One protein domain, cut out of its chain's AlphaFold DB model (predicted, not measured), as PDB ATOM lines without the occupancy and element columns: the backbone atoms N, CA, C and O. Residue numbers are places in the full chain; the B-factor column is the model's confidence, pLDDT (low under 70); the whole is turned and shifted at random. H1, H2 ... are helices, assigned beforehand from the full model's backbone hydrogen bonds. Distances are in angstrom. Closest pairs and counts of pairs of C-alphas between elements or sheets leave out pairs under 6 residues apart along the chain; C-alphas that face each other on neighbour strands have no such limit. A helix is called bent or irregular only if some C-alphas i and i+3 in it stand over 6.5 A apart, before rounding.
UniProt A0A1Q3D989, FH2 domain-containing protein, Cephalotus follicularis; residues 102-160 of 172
ATOM      1  N   LYS A 102     -35.582  14.320 -12.213       90.94
ATOM      2  CA  LYS A 102     -36.165  13.630 -11.052       90.94
ATOM      3  C   LYS A 102     -37.525  13.017 -11.376       90.94
ATOM      4  O   LYS A 102     -37.761  11.856 -11.055       90.94
ATOM      5  N   LEU A 103     -38.398  13.763 -12.062       93.06
ATOM      6  CA  LEU A 103     -39.702  13.243 -12.474       93.06
ATOM      7  C   LEU A 103     -39.544  12.048 -13.421       93.06
ATOM      8  O   LEU A 103     -40.234  11.047 -13.255       93.06
ATOM      9  N   LYS A 104     -38.600  12.104 -14.370       94.19
ATOM     10  CA  LYS A 104     -38.309  10.980 -15.277       94.19
ATOM     11  C   LYS A 104     -37.851   9.732 -14.522       94.19
ATOM     12  O   LYS A 104     -38.321   8.642 -14.840       94.19
ATOM     13  N   GLU A 105     -36.985   9.874 -13.521       92.50
ATOM     14  CA  GLU A 105     -36.532   8.740 -12.704       92.50
ATOM     15  C   GLU A 105     -37.670   8.135 -11.869       92.50
ATOM     16  O   GLU A 105     -37.831   6.915 -11.851       92.50
ATOM     17  N   ILE A 106     -38.535   8.970 -11.279       91.69
ATOM     18  CA  ILE A 106     -39.743   8.504 -10.578       91.69
ATOM     19  C   ILE A 106     -40.649   7.709 -11.530       91.69
ATOM     20  O   ILE A 106     -41.089   6.610 -11.192       91.69
ATOM     21  N   MET A 107     -40.896   8.216 -12.743       94.69
ATOM     22  CA  MET A 107     -41.727   7.525 -13.739       94.69
ATOM     23  C   MET A 107     -41.126   6.177 -14.154       94.69
ATOM     24  O   MET A 107     -41.855   5.192 -14.269       94.69
ATOM     25  N   LYS A 108     -39.800   6.092 -14.329       93.31
ATOM     26  CA  LYS A 108     -39.108   4.822 -14.615       93.31
ATOM     27  C   LYS A 108     -39.262   3.823 -13.472       93.31
ATOM     28  O   LYS A 108     -39.536   2.652 -13.729       93.31
ATOM     29  N   LEU A 109     -39.108   4.272 -12.226       92.25
ATOM     30  CA  LEU A 109     -39.250   3.409 -11.056       92.25
ATOM     31  C   LEU A 109     -40.682   2.878 -10.928       92.25
ATOM     32  O   LEU A 109     -40.872   1.680 -10.724       92.25
ATOM     33  N   ILE A 110     -41.686   3.735 -11.129       93.38
ATOM     34  CA  ILE A 110     -43.096   3.324 -11.144       93.38
ATOM     35  C   ILE A 110     -43.347   2.281 -12.234       93.38
ATOM     36  O   ILE A 110     -43.993   1.270 -11.963       93.38
ATOM     37  N   LEU A 111     -42.822   2.488 -13.447       95.06
ATOM     38  CA  LEU A 111     -42.963   1.521 -14.537       95.06
ATOM     39  C   LEU A 111     -42.311   0.177 -14.182       95.06
ATOM     40  O   LEU A 111     -42.913  -0.875 -14.391       95.06
ATOM     41  N   HIS A 112     -41.104   0.210 -13.615       92.69
ATOM     42  CA  HIS A 112     -40.378  -0.984 -13.195       92.69
ATOM     43  C   HIS A 112     -41.144  -1.775 -12.126       92.69
ATOM     44  O   HIS A 112     -41.377  -2.972 -12.296       92.69
ATOM     45  N   LEU A 113     -41.594  -1.104 -11.062       90.88
ATOM     46  CA  LEU A 113     -42.374  -1.731  -9.992       90.88
ATOM     47  C   LEU A 113     -43.722  -2.237 -10.508       90.88
ATOM     48  O   LEU A 113     -44.113  -3.359 -10.202       90.88
ATOM     49  N   GLY A 114     -44.409  -1.453 -11.341       92.25
ATOM     50  CA  GLY A 114     -45.661  -1.857 -11.973       92.25
ATOM     51  C   GLY A 114     -45.503  -3.128 -12.810       92.25
ATOM     52  O   GLY A 114     -46.317  -4.039 -12.685       92.25
ATOM     53  N   ASN A 115     -44.436  -3.231 -13.605       94.94
ATOM     54  CA  ASN A 115     -44.140  -4.426 -14.397       94.94
ATOM     55  C   ASN A 115     -43.805  -5.642 -13.532       94.94
ATOM     56  O   ASN A 115     -44.249  -6.743 -13.851       94.94
ATOM     57  N   MET A 116     -43.064  -5.445 -12.438       91.94
ATOM     58  CA  MET A 116     -42.726  -6.514 -11.497       91.94
ATOM     59  C   MET A 116     -43.977  -7.047 -10.785       91.94
ATOM     60  O   MET A 116     -44.197  -8.252 -10.738       91.94
ATOM     61  N   LEU A 117     -44.840  -6.151 -10.297       89.88
ATOM     62  CA  LEU A 117     -46.076  -6.515  -9.598       89.88
ATOM     63  C   LEU A 117     -47.111  -7.179 -10.514       89.88
ATOM     64  O   LEU A 117     -47.900  -7.996 -10.053       89.88
ATOM     65  N   ASN A 118     -47.124  -6.828 -11.801       91.19
ATOM     66  CA  ASN A 118     -48.078  -7.356 -12.780       91.19
ATOM     67  C   ASN A 118     -47.483  -8.465 -13.664       91.19
ATOM     68  O   ASN A 118     -48.062  -8.790 -14.708       91.19
ATOM     69  N   GLN A 119     -46.342  -9.041 -13.279       94.88
ATOM     70  CA  GLN A 119     -45.703 -10.115 -14.031       94.88
ATOM     71  C   GLN A 119     -46.673 -11.292 -14.232       94.88
ATOM     72  O   GLN A 119     -47.373 -11.704 -13.313       94.88
ATOM     73  N   GLY A 120     -46.744 -11.815 -15.461       92.38
ATOM     74  CA  GLY A 120     -47.651 -12.915 -15.816       92.38
ATOM     75  C   GLY A 120     -49.106 -12.501 -16.074       92.38
ATOM     76  O   GLY A 120     -49.924 -13.351 -16.414       92.38
ATOM     77  N   THR A 121     -49.442 -11.212 -15.968       93.75
ATOM     78  CA  THR A 121     -50.760 -10.677 -16.352       93.75
ATOM     79  C   THR A 121     -50.687  -9.920 -17.680       93.75
ATOM     80  O   THR A 121     -49.610  -9.532 -18.129       93.75
ATOM     81  N   ALA A 122     -51.844  -9.595 -18.268       88.25
ATOM     82  CA  ALA A 122     -51.931  -8.734 -19.456       88.25
ATOM     83  C   ALA A 122     -51.384  -7.303 -19.241       88.25
ATOM     84  O   ALA A 122     -51.235  -6.552 -20.200       88.25
ATOM     85  N   ARG A 123     -51.121  -6.907 -17.987       87.12
ATOM     86  CA  ARG A 123     -50.537  -5.607 -17.619       87.12
ATOM     87  C   ARG A 123     -49.035  -5.687 -17.316       87.12
ATOM     88  O   ARG A 123     -48.448  -4.667 -16.968       87.12
ATOM     89  N   GLY A 124     -48.426  -6.870 -17.415       88.81
ATOM     90  CA  GLY A 124     -46.978  -7.040 -17.322       88.81
ATOM     91  C   GLY A 124     -46.260  -6.550 -18.585       88.81
ATOM     92  O   GLY A 124     -46.861  -6.457 -19.653       88.81
ATOM     93  N   SER A 125     -44.965  -6.248 -18.465       93.06
ATOM     94  CA  SER A 125     -44.099  -5.831 -19.586       93.06
ATOM     95  C   SER A 125     -44.568  -4.579 -20.348       93.06
ATOM     96  O   SER A 125     -44.323  -4.439 -21.546       93.06
ATOM     97  N   ALA A 126     -45.224  -3.642 -19.666       95.19
ATOM     98  CA  ALA A 126     -45.588  -2.354 -20.234       95.19
ATOM     99  C   ALA A 126     -44.340  -1.512 -20.561       95.19
ATOM    100  O   ALA A 126     -43.344  -1.531 -19.836       95.19
ATOM    101  N   ILE A 127     -44.425  -0.716 -21.632       95.38
ATOM    102  CA  ILE A 127     -43.394   0.261 -22.036       95.38
ATOM    103  C   ILE A 127     -43.643   1.667 -21.466       95.38
ATOM    104  O   ILE A 127     -42.789   2.544 -21.553       95.38
ATOM    105  N   GLY A 128     -44.824   1.891 -20.888       95.62
ATOM    106  CA  GLY A 128     -45.258   3.161 -20.322       95.62
ATOM    107  C   GLY A 128     -46.648   3.037 -19.700       95.62
ATOM    108  O   GLY A 128     -47.305   2.002 -19.810       95.62
ATOM    109  N   PHE A 129     -47.102   4.099 -19.044       95.38
ATOM    110  CA  PHE A 129     -48.417   4.162 -18.409       95.38
ATOM    111  C   PHE A 129     -49.014   5.568 -18.539       95.38
ATOM    112  O   PHE A 129     -48.301   6.544 -18.762       95.38
ATOM    113  N   LYS A 130     -50.341   5.677 -18.411       95.31
ATOM    114  CA  LYS A 130     -51.046   6.969 -18.400       95.31
ATOM    115  C   LYS A 130     -50.794   7.708 -17.086       95.31
ATOM    116  O   LYS A 130     -50.806   7.067 -16.041       95.31
ATOM    117  N   LEU A 131     -50.667   9.036 -17.118       93.94
ATOM    118  CA  LEU A 131     -50.449   9.848 -15.909       93.94
ATOM    119  C   LEU A 131     -51.543   9.655 -14.847       93.94
ATOM    120  O   LEU A 131     -51.234   9.627 -13.661       93.94
ATOM    121  N   ASP A 132     -52.787   9.390 -15.249       93.81
ATOM    122  CA  ASP A 132     -53.881   9.086 -14.316       93.81
ATOM    123  C   ASP A 132     -53.631   7.828 -13.466       93.81
ATOM    124  O   ASP A 132     -54.291   7.623 -12.454       93.81
ATOM    125  N   SER A 133     -52.682   6.963 -13.836       91.75
ATOM    126  CA  SER A 133     -52.272   5.834 -12.995       91.75
ATOM    127  C   SER A 133     -51.508   6.267 -11.741       91.75
ATOM    128  O   SER A 133     -51.438   5.486 -10.796       91.75
ATOM    129  N   LEU A 134     -50.957   7.488 -11.696       93.00
ATOM    130  CA  LEU A 134     -50.241   8.006 -10.524       93.00
ATOM    131  C   LEU A 134     -51.149   8.103  -9.295       93.00
ATOM    132  O   LEU A 134     -50.703   7.828  -8.184       93.00
ATOM    133  N   SER A 135     -52.434   8.420  -9.483       92.06
ATOM    134  CA  SER A 135     -53.399   8.471  -8.377       92.06
ATOM    135  C   SER A 135     -53.644   7.097  -7.747       92.06
ATOM    136  O   SER A 135     -53.973   7.018  -6.573       92.06
ATOM    137  N   LYS A 136     -53.395   6.000  -8.475       89.56
ATOM    138  CA  LYS A 136     -53.601   4.620  -7.997       89.56
ATOM    139  C   LYS A 136     -52.449   4.097  -7.135       89.56
ATOM    140  O   LYS A 136     -52.546   3.016  -6.546       89.56
ATOM    141  N   LEU A 137     -51.344   4.840  -7.041       90.81
ATOM    142  CA  LEU A 137     -50.190   4.461  -6.215       90.81
ATOM    143  C   LEU A 137     -50.531   4.453  -4.718       90.81
ATOM    144  O   LEU A 137     -49.887   3.750  -3.936       90.81
ATOM    145  N   THR A 138     -51.548   5.211  -4.306       90.44
ATOM    146  CA  THR A 138     -52.066   5.209  -2.930       90.44
ATOM    147  C   THR A 138     -52.953   4.005  -2.624       90.44
ATOM    148  O   THR A 138     -53.129   3.669  -1.454       90.44
ATOM    149  N   ASP A 139     -53.458   3.322  -3.651       88.19
ATOM    150  CA  ASP A 139     -54.428   2.235  -3.497       88.19
ATOM    151  C   ASP A 139     -53.742   0.868  -3.433       88.19
ATOM    152  O   ASP A 139     -54.232  -0.064  -2.795       88.19
ATOM    153  N   THR A 140     -52.568   0.750  -4.058       85.75
ATOM    154  CA  THR A 140     -51.770  -0.481  -4.047       85.75
ATOM    155  C   THR A 140     -51.042  -0.610  -2.711       85.75
ATOM    156  O   THR A 140     -50.152   0.187  -2.409       85.75
ATOM    157  N   ARG A 141     -51.415  -1.608  -1.901       85.38
ATOM    158  CA  ARG A 141     -50.907  -1.819  -0.535       85.38
ATOM    159  C   ARG A 141     -50.019  -3.052  -0.426       85.38
ATOM    160  O   ARG A 141     -50.253  -4.058  -1.088       85.38
ATOM    161  N   ALA A 142     -49.032  -2.975   0.460       81.38
ATOM    162  CA  ALA A 142     -48.283  -4.136   0.918       81.38
ATOM    163  C   ALA A 142     -49.185  -5.081   1.733       81.38
ATOM    164  O   ALA A 142     -50.216  -4.672   2.269       81.38
ATOM    165  N   VAL A 143     -48.755  -6.337   1.882       78.75
ATOM    166  CA  VAL A 143     -49.496  -7.404   2.587       78.75
ATOM    167  C   VAL A 143     -49.858  -7.020   4.032       78.75
ATOM    168  O   VAL A 143     -50.906  -7.407   4.535       78.75
ATOM    169  N   ASN A 144     -49.038  -6.192   4.684       72.69
ATOM    170  CA  ASN A 144     -49.272  -5.696   6.045       72.69
ATOM    171  C   ASN A 144     -50.181  -4.445   6.128       72.69
ATOM    172  O   ASN A 144     -50.246  -3.833   7.192       72.69
ATOM    173  N   SER A 145     -50.822  -4.054   5.014       67.94
ATOM    174  CA  SER A 145     -51.825  -2.985   4.797       67.94
ATOM    175  C   SER A 145     -51.476  -1.543   5.215       67.94
ATOM    176  O   SER A 145     -52.115  -0.598   4.734       67.94
ATOM    177  N   LYS A 146     -50.431  -1.339   6.026       80.00
ATOM    178  CA  LYS A 146     -49.979  -0.031   6.533       80.00
ATOM    179  C   LYS A 146     -49.170   0.783   5.518       80.00
ATOM    180  O   LYS A 146     -49.090   1.998   5.658       80.00
ATOM    181  N   MET A 147     -48.585   0.147   4.502       86.38
ATOM    182  CA  MET A 147     -47.719   0.805   3.517       86.38
ATOM    183  C   MET A 147     -48.295   0.687   2.103       86.38
ATOM    184  O   MET A 147     -48.686  -0.400   1.678       86.38
ATOM    185  N   THR A 148     -48.345   1.805   1.377       90.81
ATOM    186  CA  THR A 148     -48.760   1.848  -0.038       90.81
ATOM    187  C   THR A 148     -47.542   1.932  -0.956       90.81
ATOM    188  O   THR A 148     -46.442   2.258  -0.503       90.81
ATOM    189  N   LEU A 149     -47.736   1.698  -2.254       87.44
ATOM    190  CA  LEU A 149     -46.686   1.882  -3.256       87.44
ATOM    191  C   LEU A 149     -46.171   3.332  -3.279       87.44
ATOM    192  O   LEU A 149     -44.971   3.547  -3.400       87.44
ATOM    193  N   MET A 150     -47.044   4.322  -3.051       90.00
ATOM    194  CA  MET A 150     -46.626   5.722  -2.889       90.00
ATOM    195  C   MET A 150     -45.690   5.919  -1.685       90.00
ATOM    196  O   MET A 150     -44.659   6.572  -1.808       90.00
ATOM    197  N   HIS A 151     -45.995   5.311  -0.530       88.38
ATOM    198  CA  HIS A 151     -45.107   5.377   0.641       88.38
ATOM    199  C   HIS A 151     -43.750   4.718   0.376       88.38
ATOM    200  O   HIS A 151     -42.745   5.165   0.920       88.38
ATOM    201  N   TYR A 152     -43.719   3.652  -0.426       84.94
ATOM    202  CA  TYR A 152     -42.476   3.004  -0.839       84.94
ATOM    203  C   TYR A 152     -41.628   3.924  -1.719       84.94
ATOM    204  O   TYR A 152     -40.460   4.139  -1.417       84.94
ATOM    205  N   LEU A 153     -42.237   4.536  -2.738       85.25
ATOM    206  CA  LEU A 153     -41.559   5.468  -3.642       85.25
ATOM    207  C   LEU A 153     -40.973   6.679  -2.903       85.25
ATOM    208  O   LEU A 153     -39.855   7.086  -3.195       85.25
ATOM    209  N   CYS A 154     -41.680   7.225  -1.909       83.69
ATOM    210  CA  CYS A 154     -41.169   8.345  -1.109       83.69
ATOM    211  C   CYS A 154     -39.991   7.972  -0.190       83.69
ATOM    212  O   CYS A 154     -39.280   8.865   0.262       83.69
ATOM    213  N   LYS A 155     -39.800   6.684   0.127       79.06
ATOM    214  CA  LYS A 155     -38.680   6.198   0.950       79.06
ATOM    215  C   LYS A 155     -37.462   5.779   0.127       79.06
ATOM    216  O   LYS A 155     -36.441   5.456   0.721       79.06
ATOM    217  N   ASP A 156     -37.571   5.723  -1.198       69.69
ATOM    218  CA  ASP A 156     -36.475   5.264  -2.046       69.69
ATOM    219  C   ASP A 156     -35.352   6.317  -2.086       69.69
ATOM    220  O   ASP A 156     -35.542   7.445  -2.555       69.69
ATOM    221  N   ASP A 157     -34.166   5.938  -1.604       59.50
ATOM    222  CA  ASP A 157     -32.981   6.803  -1.516       59.50
ATOM    223  C   ASP A 157     -32.517   7.326  -2.890       59.50
ATOM    224  O   ASP A 157     -31.823   8.340  -2.972       59.50
ATOM    225  N   LYS A 158     -32.926   6.695  -4.004       58.62
ATOM    226  CA  LYS A 158     -32.645   7.210  -5.358       58.62
ATOM    227  C   LYS A 158     -33.484   8.439  -5.708       58.62
ATOM    228  O   LYS A 158     -33.082   9.227  -6.562       58.62
ATOM    229  N   ILE A 159     -34.641   8.608  -5.068       60.88
ATOM    230  CA  ILE A 159     -35.519   9.777  -5.218       60.88
ATOM    231  C   ILE A 159     -35.116  10.874  -4.211       60.88
ATOM    232  O   ILE A 159     -35.204  12.064  -4.530       60.88
ATOM    233  N   HIS A 160     -34.588  10.484  -3.045       57.84
ATOM    234  CA  HIS A 160     -34.086  11.374  -1.994       57.84
ATOM    235  C   HIS A 160     -32.652  11.005  -1.553       57.84
ATOM    236  O   HIS A 160     -32.485  10.352  -0.527       57.84
TER     237      HIS A 160
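What this domain is: This is residues 102 to 160 of the 172 residues of the protein "FH2 domain-containing protein" of Cephalotus follicularis (UniProt A0A1Q3D989). One helix of 16 residues, H1, makes one side of a small, loosely joined group of three helices, and two short helices, H2 and H3, meet near the end of H2 and the beginning of H3 in an L beside it. A long loop, residues 118 to 130, swings out past the last residues of H1 and folds back to H2, and a second loop, residues 139 to 148, joins H2 to H3. The printed part has 59 residues with three named helices, in the order H1, H2, H3, and no named strand; the class is all helix. It is compact, with a radius of gyration of the C-alphas of 11.4 A, and its C-alphas span 29 by 29 by 19 A.

Where its parts are: H1, the longest helix, is residues 102 to 117 and measures 22.5 A from first to last C-alpha; it runs from C-alpha 102 at (-36.165, 13.630, -11.052) to C-alpha 117 at (-46.076, -6.515, -9.598). H2 is residues 131 to 138, 13.9 A long; it is neither bent nor irregular, but only just: C-alphas 135 and 138 are 6.5 A apart. H3 is residues 149 to 155, 10.0 A long, and ends with C-alpha 155 at (-38.680, 6.198, 0.950).

How they stand to each other: H1 touches no helix. H1 and H3 are close but not clearly touching, with 2 pairs of C-alphas within 8 A; their closest C-alphas, those of Ile 106 and Leu 153, are 7.8 A apart. The two run opposite ways at a steep tilt of 47 degrees. H1 and H2 are near each other, with 6 pairs of C-alphas within 10 A but no pair within 8 A. H2 and H3 touch, and their closest C-alphas, those of Leu 137 and Met 150, are 5.0 A apart. Their lines are about perpendicular, at 82 degrees. In H1 and H3 every O i to N i+4 pair is within hydrogen-bond range; in H2 it is 0 of 4, while 3 of its 5 O i to N i+3 pairs are within range.

The domain as a whole: The two C-alphas farthest apart are those of Ala 122 and His 160, at 32.1 A, while the first and last printed C-alphas, those of Lys 102 and His 160, are 9.6 A apart. The printed part has no cut. The link from H1 to H2, 13 residues, is long, and its C-alphas lie 10 to 17 A from the mean of all C-alphas; the link from H2 to H3, 10 residues, is short. The mean pLDDT of the printed part is 87.3, and the model's confidence is under 70 at residue 145 and at residues 156 to 160.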